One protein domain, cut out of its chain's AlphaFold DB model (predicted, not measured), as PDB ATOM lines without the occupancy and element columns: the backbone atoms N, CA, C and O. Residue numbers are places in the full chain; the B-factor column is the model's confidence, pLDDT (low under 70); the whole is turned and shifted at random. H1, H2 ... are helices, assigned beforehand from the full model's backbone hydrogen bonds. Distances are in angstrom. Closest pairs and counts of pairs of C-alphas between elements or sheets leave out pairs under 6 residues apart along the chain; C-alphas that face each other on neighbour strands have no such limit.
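Overview. This is residues 117 to 233 of the 236 residues of an uncharacterized protein of Sediminicola luteus (UniProt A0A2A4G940). H2, H3 and H4 make a layer with H3 in the middle, neighbours running opposite ways; on one side of it H1 crosses H4 and H3, and H6 crosses H2. The printed part has 117 residues with six named helices, H1 to H6, and no named strand: all helix, compact, radius of gyration of the C-alphas 13.6 A, spanning 42 by 32 by 23 A.

Arrangement. H1, residues 117 to 133, touches H4, residues 190 to 202, about perpendicular at 77 degrees; their closest C-alphas, Gly 122 and Gly 197, are 3.5 A apart. H3, residues 169 to 183, forms a hairpin with H2, residues 146 to 161, at 30 degrees, closest C-alphas Ala 157 and Ile 176, 6.4 A. H6, residues 211 to 231, touches H2 at a steep tilt of 51 degrees, closest C-alphas Asn 159 and Ser 221, 5.1 A. H5, residues 204 to 209, is close but not clearly touching H4. Every O i to N i+4 pair is within hydrogen-bond range except in H2, 9 of 12.

Along the chain. H1 begins at C-alpha 117 (-26.998, -2.984, -40.250); H6, 30.4 A long, ends at C-alpha 231 (-62.835, 14.771, -27.479).

Size, cuts and confidence. The printed part has no cut; residues 134 to 145 form a long link. Low-confidence residues include 140 to 148.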
ATOM      1  N   ARG A 117     -26.083  -3.120 -39.091       74.56
ATOM      2  CA  ARG A 117     -26.998  -2.984 -40.250       74.56
ATOM      3  C   ARG A 117     -28.452  -3.310 -39.956       74.56
ATOM      4  O   ARG A 117     -29.360  -2.891 -40.671       74.56
ATOM      5  N   LYS A 118     -28.712  -4.041 -38.873       84.25
ATOM      6  CA  LYS A 118     -30.075  -4.441 -38.515       84.25
ATOM      7  C   LYS A 118     -30.921  -3.260 -38.043       84.25
ATOM      8  O   LYS A 118     -32.095  -3.173 -38.404       84.25
ATOM      9  N   TRP A 119     -30.334  -2.324 -37.296       88.38
ATOM     10  CA  TRP A 119     -31.032  -1.095 -36.926       88.38
ATOM     11  C   TRP A 119     -31.271  -0.195 -38.146       88.38
ATOM     12  O   TRP A 119     -32.345   0.391 -38.256       88.38
ATOM     13  N   GLU A 120     -30.335  -0.130 -39.100       88.75
ATOM     14  CA  GLU A 120     -30.524   0.598 -40.364       88.75
ATOM     15  C   GLU A 120     -31.672  -0.003 -41.170       88.75
ATOM     16  O   GLU A 120     -32.572   0.722 -41.581       88.75
ATOM     17  N   PHE A 121     -31.705  -1.331 -41.301       90.31
ATOM     18  CA  PHE A 121     -32.791  -2.045 -41.964       90.31
ATOM     19  C   PHE A 121     -34.145  -1.790 -41.288       90.31
ATOM     20  O   PHE A 121     -35.142  -1.520 -41.956       90.31
ATOM     21  N   GLY A 122     -34.189  -1.821 -39.953       92.44
ATOM     22  CA  GLY A 122     -35.400  -1.522 -39.191       92.44
ATOM     23  C   GLY A 122     -35.881  -0.082 -39.370       92.44
ATOM     24  O   GLY A 122     -37.074   0.144 -39.585       92.44
ATOM     25  N   LYS A 123     -34.965   0.894 -39.326       92.81
ATOM     26  CA  LYS A 123     -35.267   2.307 -39.589       92.81
ATOM     27  C   LYS A 123     -35.757   2.506 -41.027       92.81
ATOM     28  O   LYS A 123     -36.796   3.132 -41.221       92.81
ATOM     29  N   PHE A 124     -35.074   1.906 -42.000       92.25
ATOM     30  CA  PHE A 124     -35.440   1.962 -43.412       92.25
ATOM     31  C   PHE A 124     -36.837   1.385 -43.662       92.25
ATOM     32  O   PHE A 124     -37.651   2.005 -44.340       92.25
ATOM     33  N   ALA A 125     -37.169   0.242 -43.054       93.94
ATOM     34  CA  ALA A 125     -38.495  -0.364 -43.170       93.94
ATOM     35  C   ALA A 125     -39.613   0.548 -42.632       93.94
ATOM     36  O   ALA A 125     -40.693   0.624 -43.224       93.94
ATOM     37  N   ILE A 126     -39.361   1.255 -41.525       94.19
ATOM     38  CA  ILE A 126     -40.302   2.229 -40.958       94.19
ATOM     39  C   ILE A 126     -40.488   3.418 -41.904       94.19
ATOM     40  O   ILE A 126     -41.625   3.781 -42.208       94.19
ATOM     41  N   GLU A 127     -39.393   4.014 -42.380       91.94
ATOM     42  CA  GLU A 127     -39.428   5.170 -43.283       91.94
ATOM     43  C   GLU A 127     -40.116   4.817 -44.608       91.94
ATOM     44  O   GLU A 127     -40.998   5.546 -45.067       91.94
ATOM     45  N   HIS A 128     -39.808   3.645 -45.166       91.12
ATOM     46  CA  HIS A 128     -40.462   3.122 -46.360       91.12
ATOM     47  C   HIS A 128     -41.977   2.972 -46.152       91.12
ATOM     48  O   HIS A 128     -42.768   3.428 -46.976       91.12
ATOM     49  N   PHE A 129     -42.404   2.388 -45.028       92.75
ATOM     50  CA  PHE A 129     -43.824   2.223 -44.713       92.75
ATOM     51  C   PHE A 129     -44.553   3.563 -44.534       92.75
ATOM     52  O   PHE A 129     -45.684   3.717 -44.998       92.75
ATOM     53  N   ILE A 130     -43.911   4.548 -43.895       89.62
ATOM     54  CA  ILE A 130     -44.457   5.904 -43.735       89.62
ATOM     55  C   ILE A 130     -44.681   6.560 -45.098       89.62
ATOM     56  O   ILE A 130     -45.771   7.083 -45.351       89.62
ATOM     57  N   ASN A 131     -43.679   6.494 -45.976       87.00
ATOM     58  CA  ASN A 131     -43.742   7.076 -47.316       87.00
ATOM     59  C   ASN A 131     -44.869   6.448 -48.150       87.00
ATOM     60  O   ASN A 131     -45.612   7.153 -48.829       87.00
ATOM     61  N   ASP A 132     -45.054   5.136 -48.026       85.19
ATOM     62  CA  ASP A 132     -46.034   4.351 -48.780       85.19
ATOM     63  C   ASP A 132     -47.486   4.487 -48.251       85.19
ATOM     64  O   ASP A 132     -48.464   4.093 -48.898       85.19
ATOM     65  N   ILE A 133     -47.678   5.054 -47.054       82.62
ATOM     66  CA  ILE A 133     -49.007   5.222 -46.453       82.62
ATOM     67  C   ILE A 133     -49.738   6.491 -46.915       82.62
ATOM     68  O   ILE A 133     -50.969   6.516 -46.787       82.62
ATOM     69  N   HIS A 134     -49.042   7.492 -47.480       67.81
ATOM     70  CA  HIS A 134     -49.597   8.777 -47.954       67.81
ATOM     71  C   HIS A 134     -50.784   9.278 -47.106       67.81
ATOM     72  O   HIS A 134     -51.875   9.549 -47.612       67.81
ATOM     73  N   ASN A 135     -50.610   9.336 -45.784       67.81
ATOM     74  CA  ASN A 135     -51.702   9.665 -44.876       67.81
ATOM     75  C   ASN A 135     -51.640  11.137 -44.464       67.81
ATOM     76  O   ASN A 135     -50.811  11.532 -43.650       67.81
ATOM     77  N   THR A 136     -52.576  11.937 -44.980       70.56
ATOM     78  CA  THR A 136     -52.721  13.354 -44.603       70.56
ATOM     79  C   THR A 136     -52.959  13.559 -43.106       70.56
ATOM     80  O   THR A 136     -52.676  14.634 -42.587       70.56
ATOM     81  N   GLU A 137     -53.473  12.554 -42.391       68.25
ATOM     82  CA  GLU A 137     -53.626  12.600 -40.937       68.25
ATOM     83  C   GLU A 137     -52.297  12.450 -40.205       68.25
ATOM     84  O   GLU A 137     -52.126  13.066 -39.158       68.25
ATOM     85  N   LEU A 138     -51.339  11.713 -40.773       72.62
ATOM     86  CA  LEU A 138     -49.996  11.568 -40.213       72.62
ATOM     87  C   LEU A 138     -49.257  12.917 -40.180       72.62
ATOM     88  O   LEU A 138     -48.519  13.192 -39.239       72.62
ATOM     89  N   GLU A 139     -49.506  13.782 -41.167       73.00
ATOM     90  CA  GLU A 139     -48.942  15.139 -41.220       73.00
ATOM     91  C   GLU A 139     -49.613  16.122 -40.250       73.00
ATOM     92  O   GLU A 139     -49.054  17.170 -39.933       73.00
ATOM     93  N   LYS A 140     -50.811  15.801 -39.745       68.12
ATOM     94  CA  LYS A 140     -51.542  16.664 -38.800       68.12
ATOM     95  C   LYS A 140     -51.071  16.505 -37.357       68.12
ATOM     96  O   LYS A 140     -51.450  17.313 -36.508       68.12
ATOM     97  N   ILE A 141     -50.276  15.479 -37.059       68.00
ATOM     98  CA  ILE A 141     -49.836  15.191 -35.697       68.00
ATOM     99  C   ILE A 141     -48.677  16.126 -35.330       68.00
ATOM    100  O   ILE A 141     -47.602  16.060 -35.923       68.00
ATOM    101  N   LYS A 142     -48.891  17.012 -34.348       62.59
ATOM    102  CA  LYS A 142     -47.859  17.932 -33.839       62.59
ATOM    103  C   LYS A 142     -47.073  17.279 -32.700       62.59
ATOM    104  O   LYS A 142     -47.664  16.759 -31.762       62.59
ATOM    105  N   SER A 143     -45.746  17.352 -32.773       56.69
ATOM    106  CA  SER A 143     -44.791  16.667 -31.886       56.69
ATOM    107  C   SER A 143     -44.593  17.288 -30.498       56.69
ATOM    108  O   SER A 143     -43.730  16.833 -29.755       56.69
ATOM    109  N   ASP A 144     -45.289  18.371 -30.161       53.56
ATOM    110  CA  ASP A 144     -44.700  19.357 -29.241       53.56
ATOM    111  C   ASP A 144     -45.053  19.180 -27.752       53.56
ATOM    112  O   ASP A 144     -44.614  19.988 -26.944       53.56
ATOM    113  N   ASN A 145     -45.772  18.120 -27.353       54.25
ATOM    114  CA  ASN A 145     -46.075  17.847 -25.939       54.25
ATOM    115  C   ASN A 145     -45.774  16.388 -25.544       54.25
ATOM    116  O   ASN A 145     -46.541  15.486 -25.880       54.25
ATOM    117  N   GLU A 146     -44.717  16.171 -24.752       55.72
ATOM    118  CA  GLU A 146     -44.285  14.845 -24.262       55.72
ATOM    119  C   GLU A 146     -45.353  14.123 -23.421       55.72
ATOM    120  O   GLU A 146     -45.564  12.926 -23.584       55.72
ATOM    121  N   ILE A 147     -46.109  14.841 -22.580       51.91
ATOM    122  CA  ILE A 147     -47.192  14.241 -21.771       51.91
ATOM    123  C   ILE A 147     -48.339  13.733 -22.665       51.91
ATOM    124  O   ILE A 147     -49.016  12.763 -22.335       51.91
ATOM    125  N   GLY A 148     -48.543  14.353 -23.832       67.94
ATOM    126  CA  GLY A 148     -49.517  13.894 -24.821       67.94
ATOM    127  C   GLY A 148     -49.005  12.763 -25.715       67.94
ATOM    128  O   GLY A 148     -49.819  12.126 -26.373       67.94
ATOM    129  N   PHE A 149     -47.690  12.514 -25.749       78.88
ATOM    130  CA  PHE A 149     -47.066  11.524 -26.629       78.88
ATOM    131  C   PHE A 149     -47.401  10.095 -26.197       78.88
ATOM    132  O   PHE A 149     -47.972   9.351 -26.991       78.88
ATOM    133  N   GLU A 150     -47.098   9.715 -24.950       84.56
ATOM    134  CA  GLU A 150     -47.330   8.332 -24.506       84.56
ATOM    135  C   GLU A 150     -48.824   8.024 -24.406       84.56
ATOM    136  O   GLU A 150     -49.255   6.998 -24.924       84.56
ATOM    137  N   GLU A 151     -49.647   8.950 -23.891       86.50
ATOM    138  CA  GLU A 151     -51.110   8.778 -23.899       86.50
ATOM    139  C   GLU A 151     -51.650   8.562 -25.328       86.50
ATOM    140  O   GLU A 151     -52.573   7.774 -25.538       86.50
ATOM    141  N   PHE A 152     -51.097   9.260 -26.328       88.19
ATOM    142  CA  PHE A 152     -51.518   9.101 -27.720       88.19
ATOM    143  C   PHE A 152     -51.073   7.760 -28.309       88.19
ATOM    144  O   PHE A 152     -51.851   7.111 -29.011       88.19
ATOM    145  N   VAL A 153     -49.847   7.322 -28.011       91.25
ATOM    146  CA  VAL A 153     -49.342   6.013 -28.440       91.25
ATOM    147  C   VAL A 153     -50.138   4.881 -27.790       91.25
ATOM    148  O   VAL A 153     -50.496   3.930 -28.481       91.25
ATOM    149  N   GLU A 154     -50.484   4.990 -26.508       91.69
ATOM    150  CA  GLU A 154     -51.333   4.024 -25.801       91.69
ATOM    151  C   GLU A 154     -52.750   3.970 -26.382       91.69
ATOM    152  O   GLU A 154     -53.300   2.883 -26.578       91.69
ATOM    153  N   LEU A 155     -53.336   5.127 -26.713       91.12
ATOM    154  CA  LEU A 155     -54.628   5.202 -27.402       91.12
ATOM    155  C   LEU A 155     -54.571   4.515 -28.768       91.12
ATOM    156  O   LEU A 155     -55.460   3.733 -29.102       91.12
ATOM    157  N   PHE A 156     -53.526   4.785 -29.549       93.31
ATOM    158  CA  PHE A 156     -53.309   4.131 -30.835       93.31
ATOM    159  C   PHE A 156     -53.150   2.612 -30.680       93.31
ATOM    160  O   PHE A 156     -53.818   1.859 -31.385       93.31
ATOM    161  N   ALA A 157     -52.321   2.162 -29.735       94.62
ATOM    162  CA  ALA A 157     -52.093   0.746 -29.463       94.62
ATOM    163  C   ALA A 157     -53.388   0.035 -29.045       94.62
ATOM    164  O   ALA A 157     -53.716  -1.015 -29.589       94.62
ATOM    165  N   SER A 158     -54.175   0.656 -28.163       93.88
ATOM    166  CA  SER A 158     -55.472   0.126 -27.733       93.88
ATOM    167  C   SER A 158     -56.456   0.008 -28.900       93.88
ATOM    168  O   SER A 158     -57.203  -0.962 -28.985       93.88
ATOM    169  N   ASN A 159     -56.446   0.960 -29.840       93.31
ATOM    170  CA  ASN A 159     -57.308   0.891 -31.021       93.31
ATOM    171  C   ASN A 159     -56.942  -0.290 -31.936       93.31
ATOM    172  O   ASN A 159     -57.854  -0.898 -32.498       93.31
ATOM    173  N   LEU A 160     -55.660  -0.666 -32.042       94.19
ATOM    174  CA  LEU A 160     -55.239  -1.845 -32.815       94.19
ATOM    175  C   LEU A 160     -55.857  -3.141 -32.270       94.19
ATOM    176  O   LEU A 160     -56.179  -4.038 -33.046       94.19
ATOM    177  N   ASP A 161     -56.059  -3.235 -30.953       89.44
ATOM    178  CA  ASP A 161     -56.683  -4.401 -30.314       89.44
ATOM    179  C   ASP A 161     -58.194  -4.496 -30.567       89.44
ATOM    180  O   ASP A 161     -58.770  -5.578 -30.459       89.44
ATOM    181  N   THR A 162     -58.837  -3.385 -30.935       87.38
ATOM    182  CA  THR A 162     -60.286  -3.328 -31.196       87.38
ATOM    183  C   THR A 162     -60.671  -3.636 -32.644       87.38
ATOM    184  O   THR A 162     -61.858  -3.671 -32.969       87.38
ATOM    185  N   GLN A 163     -59.692  -3.846 -33.524       86.75
ATOM    186  CA  GLN A 163     -59.952  -4.060 -34.944       86.75
ATOM    187  C   GLN A 163     -60.484  -5.461 -35.241       86.75
ATOM    188  O   GLN A 163     -60.044  -6.455 -34.664       86.75
ATOM    189  N   THR A 164     -61.389  -5.546 -36.218       82.62
ATOM    190  CA  THR A 164     -61.957  -6.817 -36.696       82.62
ATOM    191  C   THR A 164     -60.879  -7.743 -37.257       82.62
ATOM    192  O   THR A 164     -60.923  -8.957 -37.055       82.62
ATOM    193  N   THR A 165     -59.896  -7.178 -37.963       87.06
ATOM    194  CA  THR A 165     -58.771  -7.945 -38.496       87.06
ATOM    195  C   THR A 165     -57.713  -8.112 -37.418       87.06
ATOM    196  O   THR A 165     -57.080  -7.147 -36.998       87.06
ATOM    197  N   LYS A 166     -57.491  -9.356 -36.987       89.06
ATOM    198  CA  LYS A 166     -56.500  -9.654 -35.954       89.06
ATOM    199  C   LYS A 166     -55.082  -9.482 -36.507       89.06
ATOM    200  O   LYS A 166     -54.658 -10.231 -37.394       89.06
ATOM    201  N   LEU A 167     -54.370  -8.507 -35.950       93.25
ATOM    202  CA  LEU A 167     -52.925  -8.368 -36.084       93.25
ATOM    203  C   LEU A 167     -52.214  -9.249 -35.057       93.25
ATOM    204  O   LEU A 167     -52.690  -9.390 -33.922       93.25
ATOM    205  N   ASP A 168     -51.077  -9.821 -35.432       92.38
ATOM    206  CA  ASP A 168     -50.198 -10.467 -34.461       92.38
ATOM    207  C   ASP A 168     -49.387  -9.438 -33.644       92.38
ATOM    208  O   ASP A 168     -49.445  -8.226 -33.870       92.38
ATOM    209  N   ASN A 169     -48.648  -9.912 -32.639       91.56
ATOM    210  CA  ASN A 169     -47.892  -9.032 -31.743       91.56
ATOM    211  C   ASN A 169     -46.743  -8.296 -32.452       91.56
ATOM    212  O   ASN A 169     -46.414  -7.177 -32.066       91.56
ATOM    213  N   GLN A 170     -46.131  -8.905 -33.468       91.75
ATOM    214  CA  GLN A 170     -45.028  -8.316 -34.227       91.75
ATOM    215  C   GLN A 170     -45.540  -7.254 -35.201       91.75
ATOM    216  O   GLN A 170     -44.951  -6.179 -35.298       91.75
ATOM    217  N   GLU A 171     -46.680  -7.504 -35.842       94.94
ATOM    218  CA  GLU A 171     -47.405  -6.532 -36.656       94.94
ATOM    219  C   GLU A 171     -47.815  -5.313 -35.823       94.94
ATOM    220  O   GLU A 171     -47.541  -4.176 -36.207       94.94
ATOM    221  N   LYS A 172     -48.408  -5.529 -34.641       95.25
ATOM    222  CA  LYS A 172     -48.773  -4.435 -33.725       95.25
ATOM    223  C   LYS A 172     -47.557  -3.631 -33.289       95.25
ATOM    224  O   LYS A 172     -47.585  -2.403 -33.362       95.25
ATOM    225  N   LEU A 173     -46.486  -4.309 -32.869       94.50
ATOM    226  CA  LEU A 173     -45.245  -3.654 -32.464       94.50
ATOM    227  C   LEU A 173     -44.679  -2.794 -33.598       94.50
ATOM    228  O   LEU A 173     -44.324  -1.643 -33.361       94.50
ATOM    229  N   PHE A 174     -44.651  -3.318 -34.827       95.88
ATOM    230  CA  PHE A 174     -44.205  -2.573 -36.001       95.88
ATOM    231  C   PHE A 174     -45.006  -1.275 -36.184       95.88
ATOM    232  O   PHE A 174     -44.414  -0.198 -36.260       95.88
ATOM    233  N   LEU A 175     -46.342  -1.344 -36.163       95.81
ATOM    234  CA  LEU A 175     -47.204  -0.165 -36.323       95.81
ATOM    235  C   LEU A 175     -47.042   0.859 -35.187       95.81
ATOM    236  O   LEU A 175     -47.049   2.067 -35.434       95.81
ATOM    237  N   ILE A 176     -46.862   0.394 -33.948       95.12
ATOM    238  CA  ILE A 176     -46.603   1.260 -32.789       95.12
ATOM    239  C   ILE A 176     -45.265   1.987 -32.953       95.12
ATOM    240  O   ILE A 176     -45.181   3.193 -32.706       95.12
ATOM    241  N   VAL A 177     -44.216   1.286 -33.394       95.31
ATOM    242  CA  VAL A 177     -42.898   1.898 -33.604       95.31
ATOM    243  C   VAL A 177     -42.921   2.887 -34.769       95.31
ATOM    244  O   VAL A 177     -42.331   3.956 -34.642       95.31
ATOM    245  N   VAL A 178     -43.650   2.600 -35.852       93.75
ATOM    246  CA  VAL A 178     -43.879   3.555 -36.952       93.75
ATOM    247  C   VAL A 178     -44.452   4.870 -36.421       93.75
ATOM    248  O   VAL A 178     -43.933   5.948 -36.727       93.75
ATOM    249  N   LEU A 179     -45.492   4.796 -35.584       92.25
ATOM    250  CA  LEU A 179     -46.089   5.990 -34.992       92.25
ATOM    251  C   LEU A 179     -45.088   6.730 -34.093       92.25
ATOM    252  O   LEU A 179     -44.908   7.942 -34.234       92.25
ATOM    253  N   ARG A 180     -44.405   6.004 -33.201       91.88
ATOM    254  CA  ARG A 180     -43.383   6.574 -32.310       91.88
ATOM    255  C   ARG A 180     -42.256   7.248 -33.088       91.88
ATOM    256  O   ARG A 180     -41.802   8.313 -32.675       91.88
ATOM    257  N   HIS A 181     -41.824   6.670 -34.206       90.81
ATOM    258  CA  HIS A 181     -40.776   7.217 -35.063       90.81
ATOM    259  C   HIS A 181     -41.189   8.572 -35.640       90.81
ATOM    260  O   HIS A 181     -40.458   9.550 -35.462       90.81
ATOM    261  N   LYS A 182     -42.389   8.656 -36.235       87.44
ATOM    262  CA  LYS A 182     -42.928   9.918 -36.771       87.44
ATOM    263  C   LYS A 182     -43.055  10.977 -35.674       87.44
ATOM    264  O   LYS A 182     -42.613  12.109 -35.858       87.44
ATOM    265  N   LEU A 183     -43.623  10.612 -34.527       85.56
ATOM    266  CA  LEU A 183     -43.831  11.530 -33.406       85.56
ATOM    267  C   LEU A 183     -42.514  12.041 -32.796       85.56
ATOM    268  O   LEU A 183     -42.412  13.213 -32.442       85.56
ATOM    269  N   SER A 184     -41.494  11.183 -32.721       82.56
ATOM    270  CA  SER A 184     -40.183  11.508 -32.137       82.56
ATOM    271  C   SER A 184     -39.230  12.194 -33.123       82.56
ATOM    272  O   SER A 184     -38.043  12.331 -32.823       82.56
ATOM    273  N   LYS A 185     -39.700  12.588 -34.318       79.75
ATOM    274  CA  LYS A 185     -38.868  13.154 -35.400       79.75
ATOM    275  C   LYS A 185     -37.635  12.290 -35.692       79.75
ATOM    276  O   LYS A 185     -36.517  12.796 -35.776       79.75
ATOM    277  N   ASN A 186     -37.847  10.978 -35.786       73.31
ATOM    278  CA  ASN A 186     -36.848   9.968 -36.147       73.31
ATOM    279  C   ASN A 186     -35.760   9.725 -35.077       73.31
ATOM    280  O   ASN A 186     -34.757   9.068 -35.355       73.31
ATOM    281  N   LYS A 187     -35.963  10.192 -33.835       79.44
ATOM    282  CA  LYS A 187     -34.997  10.090 -32.721       79.44
ATOM    283  C   LYS A 187     -35.220   8.896 -31.780       79.44
ATOM    284  O   LYS A 187     -34.931   8.991 -30.589       79.44
ATOM    285  N   LEU A 188     -35.757   7.779 -32.276       86.69
ATOM    286  CA  LEU A 188     -35.865   6.568 -31.453       86.69
ATOM    287  C   LEU A 188     -34.484   5.973 -31.151       86.69
ATOM    288  O   LEU A 188     -33.529   6.160 -31.902       86.69
ATOM    289  N   ASN A 189     -34.403   5.224 -30.050       88.81
ATOM    290  CA  ASN A 189     -33.208   4.476 -29.678       88.81
ATOM    291  C   ASN A 189     -32.876   3.421 -30.754       88.81
ATOM    292  O   ASN A 189     -33.771   2.741 -31.254       88.81
ATOM    293  N   ILE A 190     -31.585   3.256 -31.062       88.75
ATOM    294  CA  ILE A 190     -31.048   2.241 -31.984       88.75
ATOM    295  C   ILE A 190     -31.584   0.840 -31.666       88.75
ATOM    296  O   ILE A 190     -31.963   0.110 -32.574       88.75
ATOM    297  N   THR A 191     -31.693   0.485 -30.385       90.31
ATOM    298  CA  THR A 191     -32.242  -0.812 -29.946       90.31
ATOM    299  C   THR A 191     -33.687  -1.033 -30.396       90.31
ATOM    300  O   THR A 191     -34.065  -2.152 -30.731       90.31
ATOM    301  N   THR A 192     -34.497   0.028 -30.478       92.12
ATOM    302  CA  THR A 192     -35.863  -0.053 -31.009       92.12
ATOM    303  C   THR A 192     -35.849  -0.400 -32.493       92.12
ATOM    304  O   THR A 192     -36.629  -1.242 -32.939       92.12
ATOM    305  N   TYR A 193     -34.954   0.226 -33.260       92.12
ATOM    306  CA  TYR A 193     -34.805  -0.081 -34.678       92.12
ATOM    307  C   TYR A 193     -34.240  -1.483 -34.904       92.12
ATOM    308  O   TYR A 193     -34.711  -2.172 -35.799       92.12
ATOM    309  N   ASP A 194     -33.297  -1.933 -34.077       90.75
ATOM    310  CA  ASP A 194     -32.742  -3.289 -34.140       90.75
ATOM    311  C   ASP A 194     -33.830  -4.362 -33.961       90.75
ATOM    312  O   ASP A 194     -33.972  -5.263 -34.791       90.75
ATOM    313  N   VAL A 195     -34.689  -4.204 -32.944       90.88
ATOM    314  CA  VAL A 195     -35.831  -5.103 -32.702       90.88
ATOM    315  C   VAL A 195     -36.785  -5.127 -33.897       90.88
ATOM    316  O   VAL A 195     -37.221  -6.203 -34.321       90.88
ATOM    317  N   VAL A 196     -37.094  -3.960 -34.471       92.31
ATOM    318  CA  VAL A 196     -37.937  -3.878 -35.672       92.31
ATOM    319  C   VAL A 196     -37.267  -4.548 -36.865       92.31
ATOM    320  O   VAL A 196     -37.917  -5.352 -37.528       92.31
ATOM    321  N   GLY A 197     -35.982  -4.290 -37.111       91.25
ATOM    322  CA  GLY A 197     -35.225  -4.902 -38.201       91.25
ATOM    323  C   GLY A 197     -35.244  -6.425 -38.108       91.25
ATOM    324  O   GLY A 197     -35.591  -7.101 -39.075       91.25
ATOM    325  N   SER A 198     -35.002  -6.968 -36.912       89.12
ATOM    326  CA  SER A 198     -35.089  -8.407 -36.648       89.12
ATOM    327  C   SER A 198     -36.493  -8.970 -36.906       89.12
ATOM    328  O   SER A 198     -36.635 -10.050 -37.483       89.12
ATOM    329  N   SER A 199     -37.538  -8.247 -36.496       90.06
ATOM    330  CA  SER A 199     -38.931  -8.660 -36.697       90.06
ATOM    331  C   SER A 199     -39.338  -8.638 -38.173       90.06
ATOM    332  O   SER A 199     -39.972  -9.583 -38.649       90.06
ATOM    333  N   VAL A 200     -38.957  -7.588 -38.904       91.19
ATOM    334  CA  VAL A 200     -39.242  -7.433 -40.337       91.19
ATOM    335  C   VAL A 200     -38.493  -8.483 -41.144       91.19
ATOM    336  O   VAL A 200     -39.101  -9.147 -41.974       91.19
ATOM    337  N   GLN A 201     -37.207  -8.704 -40.864       89.69
ATOM    338  CA  GLN A 201     -36.403  -9.729 -41.532       89.69
ATOM    339  C   GLN A 201     -37.019 -11.126 -41.360       89.69
ATOM    340  O   GLN A 201     -37.170 -11.879 -42.328       89.69
ATOM    341  N   ARG A 202     -37.421 -11.464 -40.128       88.69
ATOM    342  CA  ARG A 202     -38.014 -12.766 -39.804       88.69
ATOM    343  C   ARG A 202     -39.353 -12.995 -40.502       88.69
ATOM    344  O   ARG A 202     -39.618 -14.103 -40.952       88.69
ATOM    345  N   ASN A 203     -40.174 -11.953 -40.625       89.38
ATOM    346  CA  ASN A 203     -41.537 -12.052 -41.155       89.38
ATOM    347  C   ASN A 203     -41.703 -11.414 -42.534       89.38
ATOM    348  O   ASN A 203     -42.823 -11.091 -42.924       89.38
ATOM    349  N   LEU A 204     -40.606 -11.231 -43.271       89.62
ATOM    350  CA  LEU A 204     -40.560 -10.378 -44.455       89.62
ATOM    351  C   LEU A 204     -41.663 -10.710 -45.465       89.62
ATOM    352  O   LEU A 204     -42.438  -9.835 -45.851       89.62
ATOM    353  N   LEU A 205     -41.783 -11.988 -45.841       90.19
ATOM    354  CA  LEU A 205     -42.819 -12.450 -46.762       90.19
ATOM    355  C   LEU A 205     -44.232 -12.268 -46.183       90.19
ATOM    356  O   LEU A 205     -45.111 -11.752 -46.874       90.19
ATOM    357  N   GLY A 206     -44.447 -12.643 -44.920       90.69
ATOM    358  CA  GLY A 206     -45.745 -12.530 -44.246       90.69
ATOM    359  C   GLY A 206     -46.240 -11.085 -44.160       90.69
ATOM    360  O   GLY A 206     -47.367 -10.792 -44.563       90.69
ATOM    361  N   MET A 207     -45.371 -10.163 -43.736       91.81
ATOM    362  CA  MET A 207     -45.662  -8.727 -43.704       91.81
ATOM    363  C   MET A 207     -45.934  -8.175 -45.106       91.81
ATOM    364  O   MET A 207     -46.825  -7.346 -45.277       91.81
ATOM    365  N   SER A 208     -45.216  -8.662 -46.124       92.12
ATOM    366  CA  SER A 208     -45.442  -8.275 -47.520       92.12
ATOM    367  C   SER A 208     -46.847  -8.638 -48.002       92.12
ATOM    368  O   SER A 208     -47.551  -7.804 -48.571       92.12
ATOM    369  N   LEU A 209     -47.284  -9.871 -47.725       92.38
ATOM    370  CA  LEU A 209     -48.612 -10.368 -48.099       92.38
ATOM    371  C   LEU A 209     -49.737  -9.658 -47.335       92.38
ATOM    372  O   LEU A 209     -50.847  -9.523 -47.846       92.38
ATOM    373  N   ARG A 210     -49.448  -9.183 -46.120       94.69
ATOM    374  CA  ARG A 210     -50.405  -8.495 -45.244       94.69
ATOM    375  C   ARG A 210     -50.276  -6.974 -45.273       94.69
ATOM    376  O   ARG A 210     -50.965  -6.297 -44.516       94.69
ATOM    377  N   MET A 211     -49.487  -6.408 -46.189       93.12
ATOM    378  CA  MET A 211     -49.239  -4.964 -46.256       93.12
ATOM    379  C   MET A 211     -50.533  -4.137 -46.342       93.12
ATOM    380  O   MET A 211     -50.674  -3.130 -45.654       93.12
ATOM    381  N   GLY A 212     -51.520  -4.579 -47.130       92.88
ATOM    382  CA  GLY A 212     -52.820  -3.899 -47.215       92.88
ATOM    383  C   GLY A 212     -53.566  -3.849 -45.874       92.88
ATOM    384  O   GLY A 212     -54.130  -2.814 -45.523       92.88
ATOM    385  N   ILE A 213     -53.506  -4.940 -45.101       94.94
ATOM    386  CA  ILE A 213     -54.070  -5.008 -43.746       94.94
ATOM    387  C   ILE A 213     -53.317  -4.038 -42.835       94.94
ATOM    388  O   ILE A 213     -53.950  -3.182 -42.230       94.94
ATOM    389  N   LEU A 214     -51.981  -4.099 -42.807       95.06
ATOM    390  CA  LEU A 214     -51.147  -3.230 -41.969       95.06
ATOM    391  C   LEU A 214     -51.426  -1.741 -42.211       95.06
ATOM    392  O   LEU A 214     -51.609  -0.982 -41.260       95.06
ATOM    393  N   LYS A 215     -51.514  -1.324 -43.479       93.69
ATOM    394  CA  LYS A 215     -51.812   0.067 -43.845       93.69
ATOM    395  C   LYS A 215     -53.200   0.507 -43.384       93.69
ATOM    396  O   LYS A 215     -53.341   1.605 -42.848       93.69
ATOM    397  N   ASN A 216     -54.219  -0.322 -43.599       93.00
ATOM    398  CA  ASN A 216     -55.588   0.003 -43.191       93.00
ATOM    399  C   ASN A 216     -55.704   0.055 -41.668       93.00
ATOM    400  O   ASN A 216     -56.200   1.040 -41.129       93.00
ATOM    401  N   SER A 217     -55.135  -0.937 -40.983       94.88
ATOM    402  CA  SER A 217     -55.077  -0.985 -39.528       94.88
ATOM    403  C   SER A 217     -54.402   0.244 -38.931       94.88
ATOM    404  O   SER A 217     -54.910   0.827 -37.971       94.88
ATOM    405  N   PHE A 218     -53.287   0.672 -39.522       94.19
ATOM    406  CA  PHE A 218     -52.594   1.883 -39.109       94.19
ATOM    407  C   PHE A 218     -53.470   3.128 -39.289       94.19
ATOM    408  O   PHE A 218     -53.621   3.910 -38.351       94.19
ATOM    409  N   ARG A 219     -54.079   3.305 -40.470       91.94
ATOM    410  CA  ARG A 219     -54.947   4.456 -40.768       91.94
ATOM    411  C   ARG A 219     -56.132   4.527 -39.810       91.94
ATOM    412  O   ARG A 219     -56.315   5.551 -39.168       91.94
ATOM    413  N   GLU A 220     -56.878   3.438 -39.657       92.00
ATOM    414  CA  GLU A 220     -58.058   3.385 -38.787       92.00
ATOM    415  C   GLU A 220     -57.711   3.683 -37.325       92.00
ATOM    416  O   GLU A 220     -58.365   4.509 -36.682       92.00
ATOM    417  N   SER A 221     -56.646   3.062 -36.806       92.94
ATOM    418  CA  SER A 221     -56.203   3.300 -35.427       92.94
ATOM    419  C   SER A 221     -55.744   4.733 -35.209       92.94
ATOM    420  O   SER A 221     -56.015   5.307 -34.151       92.94
ATOM    421  N   LEU A 222     -55.092   5.327 -36.213       91.50
ATOM    422  CA  LEU A 222     -54.650   6.712 -36.160       91.50
ATOM    423  C   LEU A 222     -55.836   7.683 -36.164       91.50
ATOM    424  O   LEU A 222     -55.909   8.549 -35.289       91.50
ATOM    425  N   SER A 223     -56.795   7.517 -37.079       88.81
ATOM    426  CA  SER A 223     -57.991   8.366 -37.143       88.81
ATOM    427  C   SER A 223     -58.780   8.321 -35.829       88.81
ATOM    428  O   SER A 223     -59.244   9.350 -35.327       88.81
ATOM    429  N   LEU A 224     -58.910   7.130 -35.230       89.44
ATOM    430  CA  LEU A 224     -59.572   6.944 -33.938       89.44
ATOM    431  C   LEU A 224     -58.806   7.614 -32.792       89.44
ATOM    432  O   LEU A 224     -59.429   8.279 -31.959       89.44
ATOM    433  N   ALA A 225     -57.477   7.493 -32.760       89.00
ATOM    434  CA  ALA A 225     -56.644   8.134 -31.744       89.00
ATOM    435  C   ALA A 225     -56.780   9.666 -31.799       89.00
ATOM    436  O   ALA A 225     -57.066  10.292 -30.778       89.00
ATOM    437  N   ILE A 226     -56.708  10.259 -32.998       85.06
ATOM    438  CA  ILE A 226     -56.897  11.705 -33.216       85.06
ATOM    439  C   ILE A 226     -58.295  12.151 -32.762       85.06
ATOM    440  O   ILE A 226     -58.446  13.141 -32.041       85.06
ATOM    441  N   LYS A 227     -59.343  11.407 -33.137       84.69
ATOM    442  CA  LYS A 227     -60.726  11.714 -32.739       84.69
ATOM    443  C   LYS A 227     -60.911  11.679 -31.222       84.69
ATOM    444  O   LYS A 227     -61.588  12.546 -30.668       84.69
ATOM    445  N   ASN A 228     -60.326  10.690 -30.552       81.94
ATOM    446  CA  ASN A 228     -60.426  10.536 -29.103       81.94
ATOM    447  C   ASN A 228     -59.619  11.601 -28.352       81.94
ATOM    448  O   ASN A 228     -60.085  12.099 -27.329       81.94
ATOM    449  N   GLN A 229     -58.472  12.023 -28.888       77.12
ATOM    450  CA  GLN A 229     -57.694  13.131 -28.337       77.12
ATOM    451  C   GLN A 229     -58.473  14.455 -28.404       77.12
ATOM    452  O   GLN A 229     -58.583  15.158 -27.402       77.12
ATOM    453  N   ASN A 230     -59.112  14.751 -29.542       71.44
ATOM    454  CA  ASN A 230     -59.915  15.967 -29.718       71.44
ATOM    455  C   ASN A 230     -61.153  16.019 -28.804       71.44
ATOM    456  O   ASN A 230     -61.609  17.100 -28.436       71.44
ATOM    457  N   ARG A 231     -61.695  14.861 -28.408       67.00
ATOM    458  CA  ARG A 231     -62.835  14.771 -27.479       67.00
ATOM    459  C   ARG A 231     -62.475  15.088 -26.027       67.00
ATOM    460  O   ARG A 231     -63.377  15.439 -25.274       67.00
ATOM    461  N   LYS A 232     -61.201  14.983 -25.622       61.53
ATOM    462  CA  LYS A 232     -60.782  15.237 -24.231       61.53
ATOM    463  C   LYS A 232     -60.785  16.728 -23.834       61.53
ATOM    464  O   LYS A 232     -60.721  17.001 -22.642       61.53
ATOM    465  N   GLY A 233     -60.933  17.668 -24.779       48.50
ATOM    466  CA  GLY A 233     -60.998  19.119 -24.515       48.50
ATOM    467  C   GLY A 233     -59.732  19.698 -23.846       48.50
ATOM    468  O   GLY A 233     -58.856  18.947 -23.419       48.50
TER     469      GLY A 233